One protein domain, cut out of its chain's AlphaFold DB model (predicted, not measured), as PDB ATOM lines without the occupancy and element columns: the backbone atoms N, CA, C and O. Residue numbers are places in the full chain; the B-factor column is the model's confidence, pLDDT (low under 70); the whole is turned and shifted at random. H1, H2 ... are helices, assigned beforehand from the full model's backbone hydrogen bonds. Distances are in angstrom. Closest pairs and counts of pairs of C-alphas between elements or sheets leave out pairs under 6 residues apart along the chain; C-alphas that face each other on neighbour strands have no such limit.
ATOM      1  N   ILE A 107     -38.870  25.526  14.692       69.88
ATOM      2  CA  ILE A 107     -39.734  25.284  15.869       69.88
ATOM      3  C   ILE A 107     -41.196  25.753  15.744       69.88
ATOM      4  O   ILE A 107     -42.016  25.432  16.593       69.88
ATOM      5  N   LEU A 108     -41.509  26.563  14.728       70.50
ATOM      6  CA  LEU A 108     -42.853  27.080  14.451       70.50
ATOM      7  C   LEU A 108     -43.580  26.298  13.351       70.50
ATOM      8  O   LEU A 108     -44.732  26.600  13.052       70.50
ATOM      9  N   GLU A 109     -42.899  25.364  12.693       71.00
ATOM     10  CA  GLU A 109     -43.506  24.460  11.723       71.00
ATOM     11  C   GLU A 109     -43.946  23.169  12.422       71.00
ATOM     12  O   GLU A 109     -43.276  22.719  13.359       71.00
ATOM     13  N   PRO A 110     -45.042  22.543  11.957       71.38
ATOM     14  CA  PRO A 110     -45.406  21.216  12.420       71.38
ATOM     15  C   PRO A 110     -44.268  20.226  12.147       71.38
ATOM     16  O   PRO A 110     -43.459  20.395  11.222       71.38
ATOM     17  N   LEU A 111     -44.200  19.174  12.961       71.12
ATOM     18  CA  LEU A 111     -43.310  18.059  12.691       71.12
ATOM     19  C   LEU A 111     -43.849  17.275  11.490       71.12
ATOM     20  O   LEU A 111     -44.941  16.715  11.534       71.12
ATOM     21  N   CYS A 112     -43.073  17.248  10.411       72.25
ATOM     22  CA  CYS A 112     -43.468  16.658   9.138       72.25
ATOM     23  C   CYS A 112     -42.549  15.495   8.762       72.25
ATOM     24  O   CYS A 112     -41.344  15.538   9.025       72.25
ATOM     25  N   VAL A 113     -43.091  14.497   8.057       66.88
ATOM     26  CA  VAL A 113     -42.292  13.409   7.473       66.88
ATOM     27  C   VAL A 113     -41.267  13.956   6.474       66.88
ATOM     28  O   VAL A 113     -41.541  14.880   5.697       66.88
ATOM     29  N   PHE A 114     -40.054  13.400   6.507       57.50
ATOM     30  CA  PHE A 114     -38.979  13.789   5.600       57.50
ATOM     31  C   PHE A 114     -39.326  13.400   4.158       57.50
ATOM     32  O   PHE A 114     -39.534  12.234   3.857       57.50
ATOM     33  N   ALA A 115     -39.279  14.368   3.239       51.50
ATOM     34  CA  ALA A 115     -39.515  14.143   1.807       51.50
ATOM     35  C   ALA A 115     -38.375  13.401   1.076       51.50
ATOM     36  O   ALA A 115     -38.423  13.238  -0.139       51.50
ATOM     37  N   SER A 116     -37.300  13.015   1.766       48.59
ATOM     38  CA  SER A 116     -36.171  12.300   1.166       48.59
ATOM     39  C   SER A 116     -35.950  10.989   1.913       48.59
ATOM     40  O   SER A 116     -35.790  11.042   3.135       48.59
ATOM     41  N   LEU A 133     -47.396  10.740   1.574       56.19
ATOM     42  CA  LEU A 133     -47.213  12.042   0.972       56.19
ATOM     43  C   LEU A 133     -47.242  13.077   2.101       56.19
ATOM     44  O   LEU A 133     -48.164  13.052   2.922       56.19
ATOM     45  N   PRO A 134     -46.251  13.982   2.174       60.66
ATOM     46  CA  PRO A 134     -46.291  15.048   3.153       60.66
ATOM     47  C   PRO A 134     -47.605  15.814   3.015       60.66
ATOM     48  O   PRO A 134     -48.030  16.106   1.894       60.66
ATOM     49  N   THR A 135     -48.235  16.157   4.137       61.94
ATOM     50  CA  THR A 135     -49.422  17.016   4.115       61.94
ATOM     51  C   THR A 135     -49.087  18.334   3.409       61.94
ATOM     52  O   THR A 135     -47.962  18.829   3.488       61.94
ATOM     53  N   ILE A 136     -50.053  18.916   2.694       66.75
ATOM     54  CA  ILE A 136     -49.848  20.148   1.901       66.75
ATOM     55  C   ILE A 136     -49.333  21.306   2.776       66.75
ATOM     56  O   ILE A 136     -48.577  22.159   2.312       66.75
ATOM     57  N   GLU A 137     -49.702  21.314   4.056       67.25
ATOM     58  CA  GLU A 137     -49.277  22.309   5.045       67.25
ATOM     59  C   GLU A 137     -47.791  22.204   5.422       67.25
ATOM     60  O   GLU A 137     -47.208  23.148   5.962       67.25
ATOM     61  N   CYS A 138     -47.146  21.080   5.108       73.69
ATOM     62  CA  CYS A 138     -45.743  20.847   5.387       73.69
ATOM     63  C   CYS A 138     -44.839  21.384   4.278       73.69
ATOM     64  O   CYS A 138     -44.975  21.073   3.093       73.69
ATOM     65  N   ARG A 139     -43.776  22.088   4.680       73.69
ATOM     66  CA  ARG A 139     -42.729  22.557   3.760       73.69
ATOM     67  C   ARG A 139     -42.063  21.418   2.989       73.69
ATOM     68  O   ARG A 139     -41.585  21.621   1.874       73.69
ATOM     69  N   THR A 140     -42.061  20.213   3.550       74.50
ATOM     70  CA  THR A 140     -41.543  19.003   2.907       74.50
ATOM     71  C   THR A 140     -42.277  18.656   1.612       74.50
ATOM     72  O   THR A 140     -41.630  18.166   0.688       74.50
ATOM     73  N   TYR A 141     -43.554  19.022   1.464       78.81
ATOM     74  CA  TYR A 141     -44.282  18.875   0.202       78.81
ATOM     75  C   TYR A 141     -43.643  19.701  -0.925       78.81
ATOM     76  O   TYR A 141     -43.387  19.196  -2.016       78.81
ATOM     77  N   SER A 142     -43.256  20.951  -0.643       81.50
ATOM     78  CA  SER A 142     -42.556  21.796  -1.626       81.50
ATOM     79  C   SER A 142     -41.197  21.220  -2.047       81.50
ATOM     80  O   SER A 142     -40.784  21.359  -3.201       81.50
ATOM     81  N   TYR A 143     -40.508  20.518  -1.140       83.31
ATOM     82  CA  TYR A 143     -39.252  19.833  -1.453       83.31
ATOM     83  C   TYR A 143     -39.469  18.618  -2.355       83.31
ATOM     84  O   TYR A 143     -38.654  18.386  -3.250       83.31
ATOM     85  N   LEU A 144     -40.563  17.881  -2.156       82.81
ATOM     86  CA  LEU A 144     -40.964  16.784  -3.034       82.81
ATOM     87  C   LEU A 144     -41.283  17.298  -4.446       82.81
ATOM     88  O   LEU A 144     -40.749  16.780  -5.426       82.81
ATOM     89  N   LEU A 145     -42.067  18.375  -4.558       85.88
ATOM     90  CA  LEU A 145     -42.349  19.016  -5.847       85.88
ATOM     91  C   LEU A 145     -41.070  19.499  -6.540       85.88
ATOM     92  O   LEU A 145     -40.901  19.287  -7.738       85.88
ATOM     93  N   SER A 146     -40.137  20.085  -5.784       89.12
ATOM     94  CA  SER A 146     -38.833  20.507  -6.313       89.12
ATOM     95  C   SER A 146     -38.034  19.327  -6.869       89.12
ATOM     96  O   SER A 146     -37.372  19.462  -7.894       89.12
ATOM     97  N   HIS A 147     -38.106  18.162  -6.219       87.25
ATOM     98  CA  HIS A 147     -37.462  16.944  -6.700       87.25
ATOM     99  C   HIS A 147     -38.067  16.459  -8.024       87.25
ATOM    100  O   HIS A 147     -37.307  16.122  -8.929       87.25
ATOM    101  N   TYR A 148     -39.397  16.447  -8.165       89.25
ATOM    102  CA  TYR A 148     -40.033  16.090  -9.439       89.25
ATOM    103  C   TYR A 148     -39.689  17.092 -10.541       89.25
ATOM    104  O   TYR A 148     -39.247  16.694 -11.613       89.25
ATOM    105  N   TRP A 149     -39.807  18.387 -10.249       93.44
ATOM    106  CA  TRP A 149     -39.519  19.452 -11.203       93.44
ATOM    107  C   TRP A 149     -38.062  19.425 -11.693       93.44
ATOM    108  O   TRP A 149     -37.816  19.456 -12.893       93.44
ATOM    109  N   ALA A 150     -37.082  19.296 -10.790       92.81
ATOM    110  CA  ALA A 150     -35.661  19.306 -11.155       92.81
ATOM    111  C   ALA A 150     -35.197  18.031 -11.890       92.81
ATOM    112  O   ALA A 150     -34.141  18.029 -12.532       92.81
ATOM    113  N   ASN A 151     -35.957  16.938 -11.784       90.94
ATOM    114  CA  ASN A 151     -35.683  15.678 -12.477       90.94
ATOM    115  C   ASN A 151     -36.503  15.492 -13.762       90.94
ATOM    116  O   ASN A 151     -36.312  14.495 -14.457       90.94
ATOM    117  N   ASP A 152     -37.370  16.444 -14.108       93.62
ATOM    118  CA  ASP A 152     -38.065  16.444 -15.390       93.62
ATOM    119  C   ASP A 152     -37.079  16.707 -16.546       93.62
ATOM    120  O   ASP A 152     -36.264  17.635 -16.519       93.62
ATOM    121  N   GLY A 153     -37.148  15.875 -17.588       91.75
ATOM    122  CA  GLY A 153     -36.222  15.945 -18.720       91.75
ATOM    123  C   GLY A 153     -36.366  17.217 -19.563       91.75
ATOM    124  O   GLY A 153     -35.370  17.700 -20.109       91.75
ATOM    125  N   ASN A 154     -37.571  17.788 -19.655       94.75
ATOM    126  CA  ASN A 154     -37.805  19.047 -20.361       94.75
ATOM    127  C   ASN A 154     -37.248  20.223 -19.560       94.75
ATOM    128  O   ASN A 154     -36.597  21.091 -20.141       94.75
ATOM    129  N   VAL A 155     -37.429  20.215 -18.234       95.38
ATOM    130  CA  VAL A 155     -36.835  21.216 -17.335       95.38
ATOM    131  C   VAL A 155     -35.310  21.178 -17.424       95.38
ATOM    132  O   VAL A 155     -34.680  22.208 -17.651       95.38
ATOM    133  N   GLN A 156     -34.699  19.994 -17.338       93.62
ATOM    134  CA  GLN A 156     -33.246  19.849 -17.470       93.62
ATOM    135  C   GLN A 156     -32.726  20.323 -18.829       93.62
ATOM    136  O   GLN A 156     -31.692  20.990 -18.893       93.62
ATOM    137  N   LYS A 157     -33.452  20.029 -19.915       93.81
ATOM    138  CA  LYS A 157     -33.117  20.523 -21.256       93.81
ATOM    139  C   LYS A 157     -33.197  22.051 -21.325       93.81
ATOM    140  O   LYS A 157     -32.280  22.666 -21.855       93.81
ATOM    141  N   ALA A 158     -34.248  22.654 -20.770       97.06
ATOM    142  CA  ALA A 158     -34.428  24.106 -20.738       97.06
ATOM    143  C   ALA A 158     -33.352  24.816 -19.898       97.06
ATOM    144  O   ALA A 158     -32.888  25.893 -20.266       97.06
ATOM    145  N   LEU A 159     -32.903  24.187 -18.806       95.69
ATOM    146  CA  LEU A 159     -31.800  24.662 -17.963       95.69
ATOM    147  C   LEU A 159     -30.406  24.331 -18.529       95.69
ATOM    148  O   LEU A 159     -29.402  24.617 -17.879       95.69
ATOM    149  N   ASN A 160     -30.321  23.733 -19.722       95.06
ATOM    150  CA  ASN A 160     -29.076  23.302 -20.364       95.06
ATOM    151  C   ASN A 160     -28.221  22.349 -19.503       95.06
ATOM    152  O   ASN A 160     -26.987  22.374 -19.548       95.06
ATOM    153  N   VAL A 161     -28.864  21.471 -18.726       93.50
ATOM    154  CA  VAL A 161     -28.177  20.423 -17.961       93.50
ATOM    155  C   VAL A 161     -27.586  19.398 -18.931       93.50
ATOM    156  O   VAL A 161     -28.280  18.822 -19.772       93.50
ATOM    157  N   ARG A 162     -26.279  19.144 -18.816       91.44
ATOM    158  CA  ARG A 162     -25.573  18.186 -19.679       91.44
ATOM    159  C   ARG A 162     -26.069  16.764 -19.400       91.44
ATOM    160  O   ARG A 162     -25.975  16.294 -18.264       91.44
ATOM    161  N   LYS A 163     -26.551  16.056 -20.427       86.94
ATOM    162  CA  LYS A 163     -26.972  14.648 -20.295       86.94
ATOM    163  C   LYS A 163     -25.829  13.793 -19.735       86.94
ATOM    164  O   LYS A 163     -24.696  13.908 -20.189       86.94
ATOM    165  N   GLY A 164     -26.133  12.959 -18.741       85.31
ATOM    166  CA  GLY A 164     -25.160  12.083 -18.075       85.31
ATOM    167  C   GLY A 164     -24.324  12.740 -16.967       85.31
ATOM    168  O   GLY A 164     -23.598  12.029 -16.282       85.31
ATOM    169  N   SER A 165     -24.436  14.058 -16.744       86.62
ATOM    170  CA  SER A 165     -23.693  14.750 -15.673       86.62
ATOM    171  C   SER A 165     -24.167  14.382 -14.265       86.62
ATOM    172  O   SER A 165     -23.361  14.276 -13.344       86.62
ATOM    173  N   ILE A 166     -25.471  14.157 -14.099       81.62
ATOM    174  CA  ILE A 166     -26.097  13.736 -12.846       81.62
ATOM    175  C   ILE A 166     -27.094  12.616 -13.138       81.62
ATOM    176  O   ILE A 166     -27.814  12.671 -14.132       81.62
ATOM    177  N   LYS A 167     -27.137  11.587 -12.280       81.94
ATOM    178  CA  LYS A 167     -28.147  10.518 -12.389       81.94
ATOM    179  C   LYS A 167     -29.529  11.037 -11.992       81.94
ATOM    180  O   LYS A 167     -30.483  10.897 -12.740       81.94
ATOM    181  N   GLN A 168     -29.610  11.637 -10.808       86.31
ATOM    182  CA  GLN A 168     -30.821  12.229 -10.255       86.31
ATOM    183  C   GLN A 168     -30.417  13.429  -9.407       86.31
ATOM    184  O   GLN A 168     -29.480  13.340  -8.603       86.31
ATOM    185  N   TRP A 169     -31.111  14.545  -9.581       89.12
ATOM    186  CA  TRP A 169     -30.950  15.710  -8.735       89.12
ATOM    187  C   TRP A 169     -31.471  15.408  -7.327       89.12
ATOM    188  O   TRP A 169     -32.594  14.929  -7.152       89.12
ATOM    189  N   LYS A 170     -30.648  15.710  -6.321       86.50
ATOM    190  CA  LYS A 170     -30.982  15.591  -4.900       86.50
ATOM    191  C   LYS A 170     -30.826  16.956  -4.244       86.50
ATOM    192  O   LYS A 170     -29.780  17.581  -4.386       86.50
ATOM    193  N   ARG A 171     -31.832  17.382  -3.475       83.81
ATOM    194  CA  ARG A 171     -31.827  18.676  -2.772       83.81
ATOM    195  C   ARG A 171     -30.691  18.794  -1.749       83.81
ATOM    196  O   ARG A 171     -30.027  19.820  -1.694       83.81
ATOM    197  N   CYS A 172     -30.482  17.747  -0.947       82.75
ATOM    198  CA  CYS A 172     -29.379  17.648   0.009       82.75
ATOM    199  C   CYS A 172     -28.562  16.390  -0.288       82.75
ATOM    200  O   CYS A 172     -29.118  15.291  -0.323       82.75
ATOM    201  N   ASN A 173     -27.249  16.541  -0.458       83.50
ATOM    202  CA  ASN A 173     -26.335  15.417  -0.615       83.50
ATOM    203  C   ASN A 173     -25.498  15.229   0.657       83.50
ATOM    204  O   ASN A 173     -24.461  15.863   0.825       83.50
ATOM    205  N   TYR A 174     -25.952  14.341   1.541       78.69
ATOM    206  CA  TYR A 174     -25.253  14.009   2.788       78.69
ATOM    207  C   TYR A 174     -24.047  13.079   2.592       78.69
ATOM    208  O   TYR A 174     -23.309  12.841   3.538       78.69
ATOM    209  N   GLY A 175     -23.840  12.550   1.382       81.62
ATOM    210  CA  GLY A 175     -22.699  11.688   1.063       81.62
ATOM    211  C   GLY A 175     -21.425  12.453   0.697       81.62
ATOM    212  O   GLY A 175     -20.449  11.829   0.293       81.62
ATOM    213  N   ILE A 176     -21.434  13.788   0.774       82.25
ATOM    214  CA  ILE A 176     -20.245  14.604   0.516       82.25
ATOM    215  C   ILE A 176     -19.404  14.620   1.797       82.25
ATOM    216  O   ILE A 176     -19.893  15.118   2.812       82.25
TER     217      ILE A 176
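AT A GLANCE: This is residues 107 to 116 and 133 to 176 of the 222 residues of the protein "Peptidase S10, serine carboxypeptidase" of Corchorus olitorius (UniProt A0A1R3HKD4). With little regular structure, the model is one straight helix, H1, with the short helix H2 making a corner at its far end; after H2 an unnamed stretch, residues 159 to 176, folds back past H1. The printed part has 54 residues, with two named helices, H1 then H2, and no named strand; its class is all helix, with 19 residues in named elements. It is loose, with a radius of gyration of the C-alphas of 13.6 A, and only just elongated, spanning 39 by 26 by 17 A.

HOW THE PARTS SIT: H1, residues 139 to 151, and H2, residues 153 to 158, are close but not clearly touching; their closest C-alphas, of Ala 150 and Gln 156, are 6.8 A apart. Their lines stand about perpendicular, at 80 degrees. In both helices every O i to N i+4 pair is within hydrogen-bond range.

IN THESE COORDINATES: H1 begins at C-alpha 139, (-42.729, 22.557, 3.760), and measures 19.0 A from first to last C-alpha. H2 measures 8.6 A and ends at C-alpha 158, (-34.428, 24.106, -20.738).

THE WHOLE: The C-alphas farthest apart, of Leu 108 and Lys 163, are 40.2 A apart. Residues 117 to 132 are not printed; C-alphas 116 and 133 are 11.0 A apart across the cut. The link from H1 to H2 is tight. The pLDDT is under 70 at residues 107, 113 to 116 and 133 to 137.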